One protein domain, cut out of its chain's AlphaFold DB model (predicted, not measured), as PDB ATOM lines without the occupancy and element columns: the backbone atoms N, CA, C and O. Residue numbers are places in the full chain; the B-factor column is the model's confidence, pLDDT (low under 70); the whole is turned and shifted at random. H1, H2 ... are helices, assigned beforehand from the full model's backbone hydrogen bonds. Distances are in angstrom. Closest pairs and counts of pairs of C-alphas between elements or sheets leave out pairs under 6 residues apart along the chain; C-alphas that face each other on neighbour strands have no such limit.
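Overview. This is residues 16 to 83 of the 289 residues of an uncharacterized protein of Armillaria solidipes (UniProt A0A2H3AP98). Two helices cross at a steep angle as an uneven X, the middle of H1 meeting the first half of H2, whose later half runs on past the crossing. Ahead of them, residues 16 to 29, with no named element, make an arm that folds back into H1. The printed part has 68 residues with two named helices, H1 then H2, and no named strand; its class is all helix. It is only just loose, close to compact, with a radius of gyration of the C-alphas of 13.2 A, and elongated, spanning 42 by 25 by 20 A.

Along the chain. H1, residues 30 to 47, begins at C-alpha 30 (116.057, 110.768, 76.725) and is 24.8 A long. H2, residues 57 to 82, is 36.5 A long and ends at C-alpha 82 (108.501, 118.641, 96.767).

Arrangement. H1 touches H2 with residues 36 to 40 alone, and H2 touches H1 with residues 60 to 68 alone. Their closest C-alphas, of Val 40 and Phe 63, are 6.4 A apart. They run opposite ways at a steep tilt of 59 degrees. In H1 and H2 every O i to N i+4 pair is within hydrogen-bond range.

Size, cuts and confidence. The C-alphas farthest apart, of Asp 54 and Ile 83, are 42.7 A apart. The printed part has no cut. The link from H1 to H2 is short, with 9 residues. Residues 25 to 28 have pLDDT under 70.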
ATOM      1  N   ALA A  16     122.078  97.227  87.648       89.25
ATOM      2  CA  ALA A  16     122.751  97.469  88.924       89.25
ATOM      3  C   ALA A  16     122.654  98.941  89.385       89.25
ATOM      4  O   ALA A  16     122.615  99.226  90.581       89.25
ATOM      5  N   THR A  17     122.570  99.877  88.440       89.31
ATOM      6  CA  THR A  17     122.494 101.331  88.658       89.31
ATOM      7  C   THR A  17     121.126 101.917  88.311       89.31
ATOM      8  O   THR A  17     120.981 103.138  88.201       89.31
ATOM      9  N   PHE A  18     120.104 101.066  88.180       90.75
ATOM     10  CA  PHE A  18     118.776 101.448  87.721       90.75
ATOM     11  C   PHE A  18     118.151 102.561  88.569       90.75
ATOM     12  O   PHE A  18     117.802 102.368  89.736       90.75
ATOM     13  N   LYS A  19     117.967 103.739  87.965       91.75
ATOM     14  CA  LYS A  19     117.298 104.893  88.585       91.75
ATOM     15  C   LYS A  19     116.461 105.625  87.549       91.75
ATOM     16  O   LYS A  19     116.912 105.812  86.426       91.75
ATOM     17  N   VAL A  20     115.274 106.090  87.933       91.69
ATOM     18  CA  VAL A  20     114.422 106.958  87.102       91.69
ATOM     19  C   VAL A  20     114.609 108.424  87.489       91.69
ATOM     20  O   VAL A  20     114.730 108.745  88.671       91.69
ATOM     21  N   ASP A  21     114.613 109.327  86.509       90.31
ATOM     22  CA  ASP A  21     114.673 110.769  86.767       90.31
ATOM     23  C   ASP A  21     113.255 111.328  86.956       90.31
ATOM     24  O   ASP A  21     112.464 111.421  86.006       90.31
ATOM     25  N   LEU A  22     112.935 111.695  88.199       90.88
ATOM     26  CA  LEU A  22     111.654 112.294  88.588       90.88
ATOM     27  C   LEU A  22     111.679 113.831  88.586       90.88
ATOM     28  O   LEU A  22     110.621 114.454  88.675       90.88
ATOM     29  N   SER A  23     112.864 114.439  88.480       83.25
ATOM     30  CA  SER A  23     113.062 115.886  88.625       83.25
ATOM     31  C   SER A  23     112.673 116.667  87.368       83.25
ATOM     32  O   SER A  23     112.183 117.794  87.453       83.25
ATOM     33  N   ARG A  24     112.845 116.070  86.180       79.44
ATOM     34  CA  ARG A  24     112.611 116.763  84.907       79.44
ATOM     35  C   ARG A  24     111.135 116.760  84.492       79.44
ATOM     36  O   ARG A  24     110.473 115.720  84.537       79.44
ATOM     37  N   PRO A  25     110.606 117.896  84.001       64.56
ATOM     38  CA  PRO A  25     109.272 117.945  83.427       64.56
ATOM     39  C   PRO A  25     109.239 117.243  82.063       64.56
ATOM     40  O   PRO A  25     109.878 117.670  81.106       64.56
ATOM     41  N   GLY A  26     108.465 116.160  81.980       65.94
ATOM     42  CA  GLY A  26     108.189 115.434  80.741       65.94
ATOM     43  C   GLY A  26     108.459 113.940  80.875       65.94
ATOM     44  O   GLY A  26     109.575 113.530  81.188       65.94
ATOM     45  N   LEU A  27     107.449 113.113  80.578       66.38
ATOM     46  CA  LEU A  27     107.582 111.651  80.611       66.38
ATOM     47  C   LEU A  27     108.727 111.157  79.710       66.38
ATOM     48  O   LEU A  27     109.391 110.183  80.024       66.38
ATOM     49  N   LYS A  28     108.967 111.829  78.580       69.94
ATOM     50  CA  LYS A  28     109.811 111.339  77.480       69.94
ATOM     51  C   LYS A  28     111.223 111.935  77.476       69.94
ATOM     52  O   LYS A  28     111.768 112.178  76.396       69.94
ATOM     53  N   SER A  29     111.821 112.174  78.645       85.81
ATOM     54  CA  SER A  29     113.247 112.517  78.707       85.81
ATOM     55  C   SER A  29     114.079 111.404  78.048       85.81
ATOM     56  O   SER A  29     113.701 110.230  78.076       85.81
ATOM     57  N   ARG A  30     115.201 111.758  77.407       86.75
ATOM     58  CA  ARG A  30     116.057 110.768  76.725       86.75
ATOM     59  C   ARG A  30     116.538 109.675  77.695       86.75
ATOM     60  O   ARG A  30     116.555 108.512  77.314       86.75
ATOM     61  N   TYR A  31     116.809 110.040  78.950       87.38
ATOM     62  CA  TYR A  31     117.167 109.131  80.040       87.38
ATOM     63  C   TYR A  31     116.062 108.151  80.380       87.38
ATOM     64  O   TYR A  31     116.268 106.949  80.251       87.38
ATOM     65  N   ASN A  32     114.869 108.640  80.716       90.44
ATOM     66  CA  ASN A  32     113.781 107.755  81.119       90.44
ATOM     67  C   ASN A  32     113.372 106.801  79.990       90.44
ATOM     68  O   ASN A  32     112.915 105.702  80.273       90.44
ATOM     69  N   LYS A  33     113.587 107.170  78.716       90.31
ATOM     70  CA  LYS A  33     113.406 106.244  77.586       90.31
ATOM     71  C   LYS A  33     114.386 105.073  77.638       90.31
ATOM     72  O   LYS A  33     113.953 103.937  77.512       90.31
ATOM     73  N   LEU A  34     115.680 105.337  77.830       90.12
ATOM     74  CA  LEU A  34     116.696 104.282  77.935       90.12
ATOM     75  C   LEU A  34     116.439 103.384  79.150       90.12
ATOM     76  O   LEU A  34     116.453 102.164  79.024       90.12
ATOM     77  N   VAL A  35     116.112 103.990  80.293       91.81
ATOM     78  CA  VAL A  35     115.748 103.276  81.524       91.81
ATOM     79  C   VAL A  35     114.519 102.385  81.303       91.81
ATOM     80  O   VAL A  35     114.525 101.230  81.716       91.81
ATOM     81  N   ALA A  36     113.497 102.870  80.590       92.94
ATOM     82  CA  ALA A  36     112.318 102.073  80.247       92.94
ATOM     83  C   ALA A  36     112.681 100.829  79.418       92.94
ATOM     84  O   ALA A  36     112.173  99.744  79.688       92.94
ATOM     85  N   PHE A  37     113.585 100.961  78.441       92.94
ATOM     86  CA  PHE A  37     114.040  99.819  77.643       92.94
ATOM     87  C   PHE A  37     114.819  98.797  78.475       92.94
ATOM     88  O   PHE A  37     114.571  97.601  78.346       92.94
ATOM     89  N   VAL A  38     115.718  99.255  79.351       94.12
ATOM     90  CA  VAL A  38     116.478  98.384  80.265       94.12
ATOM     91  C   VAL A  38     115.534  97.638  81.213       94.12
ATOM     92  O   VAL A  38     115.674  96.427  81.381       94.12
ATOM     93  N   PHE A  39     114.525  98.330  81.755       94.94
ATOM     94  CA  PHE A  39     113.482  97.734  82.592       94.94
ATOM     95  C   PHE A  39     112.714  96.633  81.857       94.94
ATOM     96  O   PHE A  39     112.648  95.508  82.343       94.94
ATOM     97  N   VAL A  40     112.156  96.937  80.679       95.19
ATOM     98  CA  VAL A  40     111.341  95.974  79.921       95.19
ATOM     99  C   VAL A  40     112.172  94.769  79.491       95.19
ATOM    100  O   VAL A  40     111.704  93.642  79.622       95.19
ATOM    101  N   LYS A  41     113.418  94.984  79.049       94.25
ATOM    102  CA  LYS A  41     114.339  93.895  78.705       94.25
ATOM    103  C   LYS A  41     114.566  92.958  79.896       94.25
ATOM    104  O   LYS A  41     114.369  91.756  79.774       94.25
ATOM    105  N   HIS A  42     114.926  93.506  81.057       95.06
ATOM    106  CA  HIS A  42     115.189  92.697  82.246       95.06
ATOM    107  C   HIS A  42     113.938  91.984  82.768       95.06
ATOM    108  O   HIS A  42     114.012  90.817  83.146       95.06
ATOM    109  N   LEU A  43     112.783  92.654  82.741       94.94
ATOM    110  CA  LEU A  43     111.506  92.071  83.147       94.94
ATOM    111  C   LEU A  43     111.170  90.820  82.316       94.94
ATOM    112  O   LEU A  43     110.844  89.781  82.885       94.94
ATOM    113  N   LEU A  44     111.298  90.912  80.989       93.88
ATOM    114  CA  LEU A  44     111.002  89.818  80.057       93.88
ATOM    115  C   LEU A  44     112.007  88.659  80.153       93.88
ATOM    116  O   LEU A  44     111.612  87.500  80.053       93.88
ATOM    117  N   GLU A  45     113.294  88.966  80.340       92.75
ATOM    118  CA  GLU A  45     114.370  87.965  80.344       92.75
ATOM    119  C   GLU A  45     114.562  87.263  81.695       92.75
ATOM    120  O   GLU A  45     115.066  86.140  81.723       92.75
ATOM    121  N   LYS A  46     114.264  87.939  82.815       92.88
ATOM    122  CA  LYS A  46     114.712  87.504  84.151       92.88
ATOM    123  C   LYS A  46     113.631  87.451  85.227       92.88
ATOM    124  O   LYS A  46     113.856  86.771  86.219       92.88
ATOM    125  N   VAL A  47     112.518  88.174  85.080       91.69
ATOM    126  CA  VAL A  47     111.511  88.304  86.155       91.69
ATOM    127  C   VAL A  47     110.250  87.496  85.870       91.69
ATOM    128  O   VAL A  47     109.649  86.960  86.794       91.69
ATOM    129  N   LEU A  48     109.818  87.429  84.610       91.31
ATOM    130  CA  LEU A  48     108.666  86.613  84.235       91.31
ATOM    131  C   LEU A  48     109.043  85.129  84.197       91.31
ATOM    132  O   LEU A  48     110.079  84.759  83.647       91.31
ATOM    133  N   GLU A  49     108.161  84.286  84.736       89.00
ATOM    134  CA  GLU A  49     108.267  82.830  84.661       89.00
ATOM    135  C   GLU A  49     107.063  82.262  83.880       89.00
ATOM    136  O   GLU A  49     105.924  82.413  84.333       89.00
ATOM    137  N   PRO A  50     107.278  81.624  82.707       88.00
ATOM    138  CA  PRO A  50     108.567  81.423  82.031       88.00
ATOM    139  C   PRO A  50     109.110  82.708  81.359       88.00
ATOM    140  O   PRO A  50     108.317  83.565  80.955       88.00
ATOM    141  N   PRO A  51     110.442  82.833  81.178       90.69
ATOM    142  CA  PRO A  51     111.038  83.955  80.453       90.69
ATOM    143  C   PRO A  51     110.554  84.042  79.003       90.69
ATOM    144  O   PRO A  51     110.437  83.027  78.313       90.69
ATOM    145  N   ILE A  52     110.339  85.265  78.514       90.62
ATOM    146  CA  ILE A  52     109.860  85.533  77.151       90.62
ATOM    147  C   ILE A  52     110.984  86.208  76.357       90.62
ATOM    148  O   ILE A  52     111.019  87.431  76.217       90.62
ATOM    149  N   LEU A  53     111.928  85.406  75.857       88.06
ATOM    150  CA  LEU A  53     113.115  85.904  75.144       88.06
ATOM    151  C   LEU A  53     112.757  86.557  73.797       88.06
ATOM    152  O   LEU A  53     113.303  87.604  73.452       88.06
ATOM    153  N   ASP A  54     111.758  86.006  73.102       89.94
ATOM    154  CA  ASP A  54     111.306  86.461  71.781       89.94
ATOM    155  C   ASP A  54     109.964  87.204  71.849       89.94
ATOM    156  O   ASP A  54     109.061  86.989  71.041       89.94
ATOM    157  N   ALA A  55     109.807  88.085  72.842       90.06
ATOM    158  CA  ALA A  55     108.604  88.903  72.954       90.06
ATOM    159  C   ALA A  55     108.408  89.766  71.694       90.06
ATOM    160  O   ALA A  55     109.312  90.507  71.271       90.06
ATOM    161  N   ASP A  56     107.202  89.703  71.132       93.62
ATOM    162  CA  ASP A  56     106.794  90.520  69.999       93.62
ATOM    163  C   ASP A  56     106.761  92.019  70.359       93.62
ATOM    164  O   ASP A  56     106.815  92.430  71.527       93.62
ATOM    165  N   GLN A  57     106.704  92.874  69.334       91.56
ATOM    166  CA  GLN A  57     106.723  94.322  69.543       91.56
ATOM    167  C   GLN A  57     105.503  94.795  70.350       91.56
ATOM    168  O   GLN A  57     105.641  95.674  71.200       91.56
ATOM    169  N   GLN A  58     104.338  94.170  70.157       92.19
ATOM    170  CA  GLN A  58     103.111  94.525  70.868       92.19
ATOM    171  C   GLN A  58     103.233  94.281  72.379       92.19
ATOM    172  O   GLN A  58     102.829  95.129  73.181       92.19
ATOM    173  N   THR A  59     103.828  93.157  72.787       92.06
ATOM    174  CA  THR A  59     104.074  92.852  74.202       92.06
ATOM    175  C   THR A  59     105.043  93.858  74.820       92.06
ATOM    176  O   THR A  59     104.769  94.394  75.897       92.06
ATOM    177  N   LYS A  60     106.140  94.187  74.123       92.94
ATOM    178  CA  LYS A  60     107.103  95.212  74.568       92.94
ATOM    179  C   LYS A  60     106.432  96.575  74.746       92.94
ATOM    180  O   LYS A  60     106.615  97.216  75.783       92.94
ATOM    181  N   ASP A  61     105.601  96.986  73.790       92.50
ATOM    182  CA  ASP A  61     104.868  98.254  73.840       92.50
ATOM    183  C   ASP A  61     103.883  98.304  75.015       92.50
ATOM    184  O   ASP A  61     103.764  99.336  75.683       92.50
ATOM    185  N   ARG A  62     103.227  97.183  75.338       94.44
ATOM    186  CA  ARG A  62     102.343  97.077  76.507       94.44
ATOM    187  C   ARG A  62     103.105  97.276  77.819       94.44
ATOM    188  O   ARG A  62     102.650  98.040  78.673       94.44
ATOM    189  N   PHE A  63     104.261  96.632  77.993       94.06
ATOM    190  CA  PHE A  63     105.088  96.823  79.192       94.06
ATOM    191  C   PHE A  63     105.659  98.239  79.284       94.06
ATOM    192  O   PHE A  63     105.646  98.830  80.365       94.06
ATOM    193  N   LEU A  64     106.072  98.828  78.157       92.94
ATOM    194  CA  LEU A  64     106.466 100.236  78.106       92.94
ATOM    195  C   LEU A  64     105.311 101.149  78.531       92.94
ATOM    196  O   LEU A  64     105.518 102.043  79.344       92.94
ATOM    197  N   ALA A  65     104.088 100.923  78.044       91.06
ATOM    198  CA  ALA A  65     102.919 101.707  78.445       91.06
ATOM    199  C   ALA A  65     102.652 101.626  79.960       91.06
ATOM    200  O   ALA A  65     102.397 102.653  80.595       91.06
ATOM    201  N   MET A  66     102.777 100.436  80.557       93.12
ATOM    202  CA  MET A  66     102.661 100.259  82.011       93.12
ATOM    203  C   MET A  66     103.775 100.989  82.770       93.12
ATOM    204  O   MET A  66     103.489 101.693  83.739       93.12
ATOM    205  N   PHE A  67     105.021 100.898  82.293       94.44
ATOM    206  CA  PHE A  67     106.149 101.643  82.855       94.44
ATOM    207  C   PHE A  67     105.896 103.155  82.821       94.44
ATOM    208  O   PHE A  67     106.062 103.835  83.832       94.44
ATOM    209  N   TRP A  68     105.431 103.691  81.688       93.25
ATOM    210  CA  TRP A  68     105.122 105.116  81.546       93.25
ATOM    211  C   TRP A  68     103.987 105.568  82.464       93.25
ATOM    212  O   TRP A  68     104.081 106.641  83.068       93.25
ATOM    213  N   SER A  69     102.940 104.754  82.605       91.75
ATOM    214  CA  SER A  69     101.848 105.013  83.547       91.75
ATOM    215  C   SER A  69     102.373 105.100  84.983       91.75
ATOM    216  O   SER A  69     102.131 106.086  85.684       91.75
ATOM    217  N   HIS A  70     103.196 104.132  85.397       93.75
ATOM    218  CA  HIS A  70     103.779 104.120  86.736       93.75
ATOM    219  C   HIS A  70     104.761 105.278  86.968       93.75
ATOM    220  O   HIS A  70     104.709 105.938  88.005       93.75
ATOM    221  N   LEU A  71     105.609 105.604  85.990       92.88
ATOM    222  CA  LEU A  71     106.518 106.748  86.079       92.88
ATOM    223  C   LEU A  71     105.753 108.069  86.227       92.88
ATOM    224  O   LEU A  71     106.159 108.931  87.004       92.88
ATOM    225  N   THR A  72     104.624 108.221  85.531       89.62
ATOM    226  CA  THR A  72     103.739 109.388  85.676       89.62
ATOM    227  C   THR A  72     103.205 109.501  87.099       89.62
ATOM    228  O   THR A  72     103.207 110.586  87.687       89.62
ATOM    229  N   TYR A  73     102.790 108.373  87.679       91.50
ATOM    230  CA  TYR A  73     102.365 108.309  89.072       91.50
ATOM    231  C   TYR A  73     103.500 108.710  90.030       91.50
ATOM    232  O   TYR A  73     103.299 109.576  90.882       91.50
ATOM    233  N   LEU A  74     104.713 108.173  89.848       92.44
ATOM    234  CA  LEU A  74     105.880 108.523  90.666       92.44
ATOM    235  C   LEU A  74     106.263 110.002  90.544       92.44
ATOM    236  O   LEU A  74     106.545 110.637  91.555       92.44
ATOM    237  N   GLN A  75     106.235 110.577  89.339       90.38
ATOM    238  CA  GLN A  75     106.471 112.010  89.136       90.38
ATOM    239  C   GLN A  75     105.413 112.858  89.843       90.38
ATOM    240  O   GLN A  75     105.741 113.880  90.445       90.38
ATOM    241  N   THR A  76     104.152 112.426  89.811       86.19
ATOM    242  CA  THR A  76     103.058 113.100  90.522       86.19
ATOM    243  C   THR A  76     103.289 113.070  92.033       86.19
ATOM    244  O   THR A  76     103.220 114.114  92.676       86.19
ATOM    245  N   GLN A  77     103.650 111.911  92.593       88.56
ATOM    246  CA  GLN A  77     103.984 111.756  94.013       88.56
ATOM    247  C   GLN A  77     105.218 112.573  94.412       88.56
ATOM    248  O   GLN A  77     105.213 113.260  95.430       88.56
ATOM    249  N   TYR A  78     106.272 112.536  93.596       89.56
ATOM    250  CA  TYR A  78     107.492 113.301  93.825       89.56
ATOM    251  C   TYR A  78     107.206 114.801  93.840       89.56
ATOM    252  O   TYR A  78     107.636 115.495  94.756       89.56
ATOM    253  N   ARG A  79     106.424 115.308  92.881       85.06
ATOM    254  CA  ARG A  79     105.994 116.710  92.877       85.06
ATOM    255  C   ARG A  79     105.138 117.034  94.088       85.06
ATOM    256  O   ARG A  79     105.414 118.024  94.739       85.06
ATOM    257  N   ALA A  80     104.171 116.194  94.445       83.94
ATOM    258  CA  ALA A  80     103.334 116.419  95.623       83.94
ATOM    259  C   ALA A  80     104.147 116.515  96.929       83.94
ATOM    260  O   ALA A  80     103.753 117.237  97.837       83.94
ATOM    261  N   ARG A  81     105.290 115.822  97.020       86.75
ATOM    262  CA  ARG A  81     106.203 115.893  98.175       86.75
ATOM    263  C   ARG A  81     107.149 117.093  98.143       86.75
ATOM    264  O   ARG A  81     107.550 117.554  99.203       86.75
ATOM    265  N   ASN A  82     107.517 117.567  96.954       84.94
ATOM    266  CA  ASN A  82     108.501 118.641  96.767       84.94
ATOM    267  C   ASN A  82     107.880 119.986  96.368       84.94
ATOM    268  O   ASN A  82     108.606 120.944  96.120       84.94
ATOM    269  N   ILE A  83     106.554 120.063  96.274       85.06
ATOM    270  CA  ILE A  83     105.855 121.290  95.919       85.06
ATOM    271  C   ILE A  83     105.936 122.284  97.078       85.06
ATOM    272  O   ILE A  83     105.663 121.969  98.238       85.06
TER     273      ILE A  83